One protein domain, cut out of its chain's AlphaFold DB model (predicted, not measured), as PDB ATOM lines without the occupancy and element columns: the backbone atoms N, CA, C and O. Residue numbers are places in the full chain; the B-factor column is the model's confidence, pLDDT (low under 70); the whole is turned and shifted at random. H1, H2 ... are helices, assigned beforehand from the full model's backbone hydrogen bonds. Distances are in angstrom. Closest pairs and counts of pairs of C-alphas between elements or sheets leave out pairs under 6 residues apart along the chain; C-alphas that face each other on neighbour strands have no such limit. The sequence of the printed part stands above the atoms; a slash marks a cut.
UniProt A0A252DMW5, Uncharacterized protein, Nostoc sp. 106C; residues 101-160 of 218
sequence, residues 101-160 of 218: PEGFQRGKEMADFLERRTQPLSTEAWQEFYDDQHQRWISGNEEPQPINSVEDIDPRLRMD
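Overview. This is residues 101 to 160 of the 218 residues of an uncharacterized protein of Nostoc sp. 106C (UniProt A0A252DMW5). Two helices of 16 residues each, H1 and H2, lie loosely side by side and run opposite ways, and a long tail without a named element, residues 139 to 160, passes the beginning of H1 and folds back along its other side. H1 lies between H2 and the tail, and the outline is flat, with spans of 36 by 28 by 15 A. The 60 printed residues hold H1, then H2, and no named strand; the class is all helix, only just loose, close to compact, with a radius of gyration of the C-alphas of 13.0 A.

Arrangement. H1, residues 101 to 116, and H2, residues 123 to 138, are close but not clearly touching; their closest C-alphas, those of Phe 113 and Phe 129, are 7.8 A apart. They stand at a shallow tilt of 19 degrees, opposite ways. In both, every O i to N i+4 pair is within hydrogen-bond range.

Along the chain. H1 is 22.5 A long, from C-alpha 101 at (45.961, 66.403, -1.949). H2 is 20.7 A long, ending at C-alpha 138 at (33.270, 69.722, 4.425).

Size, cuts and confidence. The farthest C-alphas, of Ser 122 and Asn 148, are 36.2 A apart. The H1 to H2 link is short. The printed part has no cut, and no printed residue is under 70 in pLDDT.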
ATOM      1  N   PRO A 101      46.749  66.990  -0.869       89.19
ATOM      2  CA  PRO A 101      45.961  66.403  -1.949       89.19
ATOM      3  C   PRO A 101      44.570  67.017  -2.163       89.19
ATOM      4  O   PRO A 101      44.177  67.268  -3.303       89.19
ATOM      5  N   GLU A 102      43.849  67.334  -1.082       90.25
ATOM      6  CA  GLU A 102      42.535  67.986  -1.165       90.25
ATOM      7  C   GLU A 102      42.615  69.334  -1.894       90.25
ATOM      8  O   GLU A 102      41.813  69.604  -2.790       90.25
ATOM      9  N   GLY A 103      43.596  70.172  -1.550       90.06
ATOM     10  CA  GLY A 103      43.737  71.499  -2.150       90.06
ATOM     11  C   GLY A 103      43.999  71.441  -3.653       90.06
ATOM     12  O   GLY A 103      43.413  72.215  -4.408       90.06
ATOM     13  N   PHE A 104      44.803  70.478  -4.111       90.94
ATOM     14  CA  PHE A 104      45.038  70.275  -5.542       90.94
ATOM     15  C   PHE A 104      43.814  69.725  -6.270       90.94
ATOM     16  O   PHE A 104      43.476  70.221  -7.346       90.94
ATOM     17  N   GLN A 105      43.123  68.737  -5.693       92.12
ATOM     18  CA  GLN A 105      41.925  68.175  -6.313       92.12
ATOM     19  C   GLN A 105      40.835  69.237  -6.465       92.12
ATOM     20  O   GLN A 105      40.305  69.428  -7.561       92.12
ATOM     21  N   ARG A 106      40.552  69.993  -5.404       90.81
ATOM     22  CA  ARG A 106      39.534  71.046  -5.447       90.81
ATOM     23  C   ARG A 106      39.972  72.242  -6.295       90.81
ATOM     24  O   ARG A 106      39.150  72.848  -6.978       90.81
ATOM     25  N   GLY A 107      41.269  72.552  -6.328       91.19
ATOM     26  CA  GLY A 107      41.840  73.539  -7.250       91.19
ATOM     27  C   GLY A 107      41.624  73.157  -8.717       91.19
ATOM     28  O   GLY A 107      41.260  74.004  -9.535       91.19
ATOM     29  N   LYS A 108      41.767  71.869  -9.046       93.00
ATOM     30  CA  LYS A 108      41.485  71.338 -10.385       93.00
ATOM     31  C   LYS A 108      39.994  71.403 -10.703       93.00
ATOM     32  O   LYS A 108      39.631  71.824 -11.795       93.00
ATOM     33  N   GLU A 109      39.135  71.021  -9.760       92.94
ATOM     34  CA  GLU A 109      37.678  71.114  -9.914       92.94
ATOM     35  C   GLU A 109      37.228  72.565 -10.155       92.94
ATOM     36  O   GLU A 109      36.395  72.810 -11.028       92.94
ATOM     37  N   MET A 110      37.833  73.536  -9.461       91.44
ATOM     38  CA  MET A 110      37.619  74.966  -9.708       91.44
ATOM     39  C   MET A 110      38.077  75.377 -11.114       91.44
ATOM     40  O   MET A 110      37.334  76.054 -11.826       91.44
ATOM     41  N   ALA A 111      39.272  74.964 -11.546       91.19
ATOM     42  CA  ALA A 111      39.771  75.269 -12.890       91.19
ATOM     43  C   ALA A 111      38.843  74.701 -13.982       91.19
ATOM     44  O   ALA A 111      38.444  75.416 -14.902       91.19
ATOM     45  N   ASP A 112      38.412  73.447 -13.828       93.75
ATOM     46  CA  ASP A 112      37.449  72.794 -14.719       93.75
ATOM     47  C   ASP A 112      36.093  73.513 -14.734       93.75
ATOM     48  O   ASP A 112      35.486  73.676 -15.795       93.75
ATOM     49  N   PHE A 113      35.605  73.955 -13.574       92.38
ATOM     50  CA  PHE A 113      34.360  74.710 -13.461       92.38
ATOM     51  C   PHE A 113      34.425  76.036 -14.232       92.38
ATOM     52  O   PHE A 113      33.501  76.354 -14.990       92.38
ATOM     53  N   LEU A 114      35.529  76.774 -14.091       90.44
ATOM     54  CA  LEU A 114      35.744  78.055 -14.765       90.44
ATOM     55  C   LEU A 114      35.865  77.912 -16.290       90.44
ATOM     56  O   LEU A 114      35.378  78.785 -17.013       90.44
ATOM     57  N   GLU A 115      36.475  76.828 -16.777       89.81
ATOM     58  CA  GLU A 115      36.665  76.561 -18.212       89.81
ATOM     59  C   GLU A 115      35.405  76.026 -18.906       89.81
ATOM     60  O   GLU A 115      35.123  76.380 -20.053       89.81
ATOM     61  N   ARG A 116      34.633  75.160 -18.236       88.88
ATOM     62  CA  ARG A 116      33.467  74.492 -18.845       88.88
ATOM     63  C   ARG A 116      32.238  75.390 -18.957       88.88
ATOM     64  O   ARG A 116      31.317  75.072 -19.711       88.88
ATOM     65  N   ARG A 117      32.172  76.473 -18.183       86.44
ATOM     66  CA  ARG A 117      31.002  77.354 -18.114       86.44
ATOM     67  C   ARG A 117      31.231  78.637 -18.912       86.44
ATOM     68  O   ARG A 117      32.311  79.219 -18.915       86.44
ATOM     69  N   THR A 118      30.180  79.109 -19.579       81.44
ATOM     70  CA  THR A 118      30.209  80.394 -20.284       81.44
ATOM     71  C   THR A 118      30.319  81.541 -19.283       81.44
ATOM     72  O   THR A 118      29.539  81.614 -18.336       81.44
ATOM     73  N   GLN A 119      31.275  82.438 -19.507       84.88
ATOM     74  CA  GLN A 119      31.496  83.607 -18.658       84.88
ATOM     75  C   GLN A 119      30.607  84.788 -19.099       84.88
ATOM     76  O   GLN A 119      30.429  84.986 -20.305       84.88
ATOM     77  N   PRO A 120      30.082  85.606 -18.163       85.00
ATOM     78  CA  PRO A 120      30.252  85.515 -16.711       85.00
ATOM     79  C   PRO A 120      29.381  84.420 -16.078       85.00
ATOM     80  O   PRO A 120      28.245  84.193 -16.492       85.00
ATOM     81  N   LEU A 121      29.912  83.779 -15.038       85.19
ATOM     82  CA  LEU A 121      29.171  82.815 -14.227       85.19
ATOM     83  C   LEU A 121      27.984  83.466 -13.506       85.19
ATOM     84  O   LEU A 121      28.117  84.549 -12.931       85.19
ATOM     85  N   SER A 122      26.837  82.782 -13.504       88.50
ATOM     86  CA  SER A 122      25.672  83.204 -12.724       88.50
ATOM     87  C   SER A 122      25.848  82.882 -11.239       88.50
ATOM     88  O   SER A 122      26.643  82.014 -10.865       88.50
ATOM     89  N   THR A 123      25.092  83.569 -10.380       86.62
ATOM     90  CA  THR A 123      25.081  83.301  -8.934       86.62
ATOM     91  C   THR A 123      24.645  81.867  -8.634       86.62
ATOM     92  O   THR A 123      25.213  81.230  -7.756       86.62
ATOM     93  N   GLU A 124      23.696  81.329  -9.400       89.50
ATOM     94  CA  GLU A 124      23.221  79.950  -9.254       89.50
ATOM     95  C   GLU A 124      24.326  78.942  -9.577       89.50
ATOM     96  O   GLU A 124      24.514  77.992  -8.827       89.50
ATOM     97  N   ALA A 125      25.110  79.172 -10.636       88.38
ATOM     98  CA  ALA A 125      26.224  78.288 -10.982       88.38
ATOM     99  C   ALA A 125      27.310  78.276  -9.892       88.38
ATOM    100  O   ALA A 125      27.889  77.227  -9.615       88.38
ATOM    101  N   TRP A 126      27.571  79.427  -9.264       88.06
ATOM    102  CA  TRP A 126      28.467  79.514  -8.107       88.06
ATOM    103  C   TRP A 126      27.914  78.779  -6.890       88.06
ATOM    104  O   TRP A 126      28.668  78.070  -6.229       88.06
ATOM    105  N   GLN A 127      26.615  78.923  -6.614       88.31
ATOM    106  CA  GLN A 127      25.972  78.237  -5.497       88.31
ATOM    107  C   GLN A 127      25.977  76.718  -5.693       88.31
ATOM    108  O   GLN A 127      26.327  75.999  -4.768       88.31
ATOM    109  N   GLU A 128      25.676  76.228  -6.900       90.94
ATOM    110  CA  GLU A 128      25.747  74.798  -7.236       90.94
ATOM    111  C   GLU A 128      27.152  74.233  -7.006       90.94
ATOM    112  O   GLU A 128      27.305  73.178  -6.392       90.94
ATOM    113  N   PHE A 129      28.183  74.941  -7.480       90.88
ATOM    114  CA  PHE A 129      29.570  74.534  -7.268       90.88
ATOM    115  C   PHE A 129      29.933  74.540  -5.778       90.88
ATOM    116  O   PHE A 129      30.517  73.579  -5.282       90.88
ATOM    117  N   TYR A 130      29.559  75.592  -5.050       87.75
ATOM    118  CA  TYR A 130      29.805  75.703  -3.614       87.75
ATOM    119  C   TYR A 130      29.133  74.578  -2.820       87.75
ATOM    120  O   TYR A 130      29.782  73.950  -1.984       87.75
ATOM    121  N   ASP A 131      27.855  74.306  -3.087       89.69
ATOM    122  CA  ASP A 131      27.088  73.290  -2.372       89.69
ATOM    123  C   ASP A 131      27.672  71.891  -2.617       89.69
ATOM    124  O   ASP A 131      27.796  71.120  -1.665       89.69
ATOM    125  N   ASP A 132      28.099  71.585  -3.849       91.94
ATOM    126  CA  ASP A 132      28.804  70.335  -4.173       91.94
ATOM    127  C   ASP A 132      30.108  70.206  -3.372       91.94
ATOM    128  O   ASP A 132      30.330  69.202  -2.688       91.94
ATOM    129  N   GLN A 133      30.935  71.258  -3.379       89.75
ATOM    130  CA  GLN A 133      32.195  71.280  -2.635       89.75
ATOM    131  C   GLN A 133      31.968  71.095  -1.132       89.75
ATOM    132  O   GLN A 133      32.614  70.262  -0.497       89.75
ATOM    133  N   HIS A 134      31.026  71.838  -0.554       85.81
ATOM    134  CA  HIS A 134      30.730  71.775   0.871       85.81
ATOM    135  C   HIS A 134      30.165  70.402   1.272       85.81
ATOM    136  O   HIS A 134      30.557  69.845   2.302       85.81
ATOM    137  N   GLN A 135      29.271  69.819   0.470       89.19
ATOM    138  CA  GLN A 135      28.675  68.513   0.761       89.19
ATOM    139  C   GLN A 135      29.688  67.373   0.693       89.19
ATOM    140  O   GLN A 135      29.641  66.493   1.548       89.19
ATOM    141  N   ARG A 136      30.607  67.383  -0.275       89.94
ATOM    142  CA  ARG A 136      31.611  66.322  -0.449       89.94
ATOM    143  C   ARG A 136      32.785  66.472   0.518       89.94
ATOM    144  O   ARG A 136      33.137  65.530   1.238       89.94
ATOM    145  N   TRP A 137      33.346  67.679   0.586       86.38
ATOM    146  CA  TRP A 137      34.607  67.940   1.276       86.38
ATOM    147  C   TRP A 137      34.437  68.381   2.724       86.38
ATOM    148  O   TRP A 137      35.239  67.967   3.552       86.38
ATOM    149  N   ILE A 138      33.400  69.147   3.071       80.44
ATOM    150  CA  ILE A 138      33.270  69.722   4.425       80.44
ATOM    151  C   ILE A 138      32.328  68.912   5.311       80.44
ATOM    152  O   ILE A 138      32.681  68.564   6.435       80.44
ATOM    153  N   SER A 139      31.130  68.614   4.811       82.88
ATOM    154  CA  SER A 139      30.129  67.820   5.538       82.88
ATOM    155  C   SER A 139      30.247  66.323   5.260       82.88
ATOM    156  O   SER A 139      29.859  65.505   6.092       82.88
ATOM    157  N   GLY A 140      30.750  65.969   4.079       85.00
ATOM    158  CA  GLY A 140      30.933  64.595   3.634       85.00
ATOM    159  C   GLY A 140      32.268  64.006   4.066       85.00
ATOM    160  O   GLY A 140      33.061  64.620   4.781       85.00
ATOM    161  N   ASN A 141      32.535  62.791   3.601       86.62
ATOM    162  CA  ASN A 141      33.731  62.014   3.917       86.62
ATOM    163  C   ASN A 141      34.557  61.679   2.669       86.62
ATOM    164  O   ASN A 141      35.249  60.666   2.662       86.62
ATOM    165  N   GLU A 142      34.471  62.495   1.616       89.19
ATOM    166  CA  GLU A 142      35.304  62.270   0.439       89.19
ATOM    167  C   GLU A 142      36.785  62.401   0.796       89.19
ATOM    168  O   GLU A 142      37.173  63.312   1.536       89.19
ATOM    169  N   GLU A 143      37.585  61.465   0.291       89.50
ATOM    170  CA  GLU A 143      39.028  61.422   0.472       89.50
ATOM    171  C   GLU A 143      39.714  61.811  -0.841       89.50
ATOM    172  O   GLU A 143      39.345  61.291  -1.900       89.50
ATOM    173  N   PRO A 144      40.700  62.722  -0.799       89.12
ATOM    174  CA  PRO A 144      41.394  63.137  -2.002       89.12
ATOM    175  C   PRO A 144      42.317  62.034  -2.516       89.12
ATOM    176  O   PRO A 144      42.874  61.254  -1.739       89.12
ATOM    177  N   GLN A 145      42.527  61.991  -3.832       88.50
ATOM    178  CA  GLN A 145      43.512  61.068  -4.397       88.50
ATOM    179  C   GLN A 145      44.926  61.440  -3.935       88.50
ATOM    180  O   GLN A 145      45.270  62.620  -3.978       88.50
ATOM    181  N   PRO A 146      45.756  60.469  -3.515       87.69
ATOM    182  CA  PRO A 146      47.113  60.752  -3.067       87.69
ATOM    183  C   PRO A 146      47.957  61.335  -4.206       87.69
ATOM    184  O   PRO A 146      47.821  60.926  -5.357       87.69
ATOM    185  N   ILE A 147      48.852  62.259  -3.856       86.62
ATOM    186  CA  ILE A 147      49.833  62.849  -4.771       86.62
ATOM    187  C   ILE A 147      51.181  62.231  -4.437       86.62
ATOM    188  O   ILE A 147      51.723  62.486  -3.362       86.62
ATOM    189  N   ASN A 148      51.696  61.406  -5.342       84.31
ATOM    190  CA  ASN A 148      52.971  60.714  -5.167       84.31
ATOM    191  C   ASN A 148      54.090  61.391  -5.957       84.31
ATOM    192  O   ASN A 148      55.254  61.278  -5.577       84.31
ATOM    193  N   SER A 149      53.748  62.095  -7.037       87.12
ATOM    194  CA  SER A 149      54.701  62.863  -7.831       87.12
ATOM    195  C   SER A 149      54.070  64.112  -8.450       87.12
ATOM    196  O   SER A 149      52.857  64.326  -8.384       87.12
ATOM    197  N   VAL A 150      54.897  64.962  -9.067       87.06
ATOM    198  CA  VAL A 150      54.428  66.174  -9.765       87.06
ATOM    199  C   VAL A 150      53.503  65.829 -10.936       87.06
ATOM    200  O   VAL A 150      52.621  66.616 -11.288       87.06
ATOM    201  N   GLU A 151      53.664  64.650 -11.534       89.56
ATOM    202  CA  GLU A 151      52.826  64.162 -12.628       89.56
ATOM    203  C   GLU A 151      51.358  64.007 -12.222       89.56
ATOM    204  O   GLU A 151      50.486  64.247 -13.061       89.56
ATOM    205  N   ASP A 152      51.091  63.690 -10.951       88.25
ATOM    206  CA  ASP A 152      49.737  63.548 -10.400       88.25
ATOM    207  C   ASP A 152      49.012  64.904 -10.280       88.25
ATOM    208  O   ASP A 152      47.781  64.965 -10.217       88.25
ATOM    209  N   ILE A 153      49.759  66.013 -10.282       89.62
ATOM    210  CA  ILE A 153      49.209  67.367 -10.195       89.62
ATOM    211  C   ILE A 153      48.836  67.877 -11.587       89.62
ATOM    212  O   ILE A 153      49.614  67.796 -12.547       89.62
ATOM    213  N   ASP A 154      47.643  68.472 -11.678       91.81
ATOM    214  CA  ASP A 154      47.158  69.119 -12.896       91.81
ATOM    215  C   ASP A 154      48.166  70.173 -13.389       91.81
ATOM    216  O   ASP A 154      48.564  71.036 -12.602       91.81
ATOM    217  N   PRO A 155      48.571  70.158 -14.675       91.00
ATOM    218  CA  PRO A 155      49.561  71.093 -15.207       91.00
ATOM    219  C   PRO A 155      49.251  72.571 -14.948       91.00
ATOM    220  O   PRO A 155      50.182  73.363 -14.821       91.00
ATOM    221  N   ARG A 156      47.970  72.952 -14.835       90.00
ATOM    222  CA  ARG A 156      47.547  74.337 -14.554       90.00
ATOM    223  C   ARG A 156      47.891  74.797 -13.137       90.00
ATOM    224  O   ARG A 156      47.907  75.996 -12.883       90.00
ATOM    225  N   LEU A 157      48.123  73.856 -12.223       88.06
ATOM    226  CA  LEU A 157      48.391  74.108 -10.805       88.06
ATOM    227  C   LEU A 157      49.859  73.888 -10.430       88.06
ATOM    228  O   LEU A 157      50.213  74.055  -9.265       88.06
ATOM    229  N   ARG A 158      50.701  73.481 -11.386       88.38
ATOM    230  CA  ARG A 158      52.122  73.239 -11.131       88.38
ATOM    231  C   ARG A 158      52.854  74.557 -10.912       88.38
ATOM    232  O   ARG A 158      52.656  75.517 -11.655       88.38
ATOM    233  N   MET A 159      53.716  74.576  -9.906       83.06
ATOM    234  CA  MET A 159      54.592  75.695  -9.580       83.06
ATOM    235  C   MET A 159      56.059  75.269  -9.659       83.06
ATOM    236  O   MET A 159      56.392  74.095  -9.481       83.06
ATOM    237  N   ASP A 160      56.943  76.235  -9.895       82.56
ATOM    238  CA  ASP A 160      58.387  76.004  -9.852       82.56
ATOM    239  C   ASP A 160      58.814  75.536  -8.447       82.56
ATOM    240  O   ASP A 160      58.324  76.046  -7.437       82.56
TER     241      ASP A 160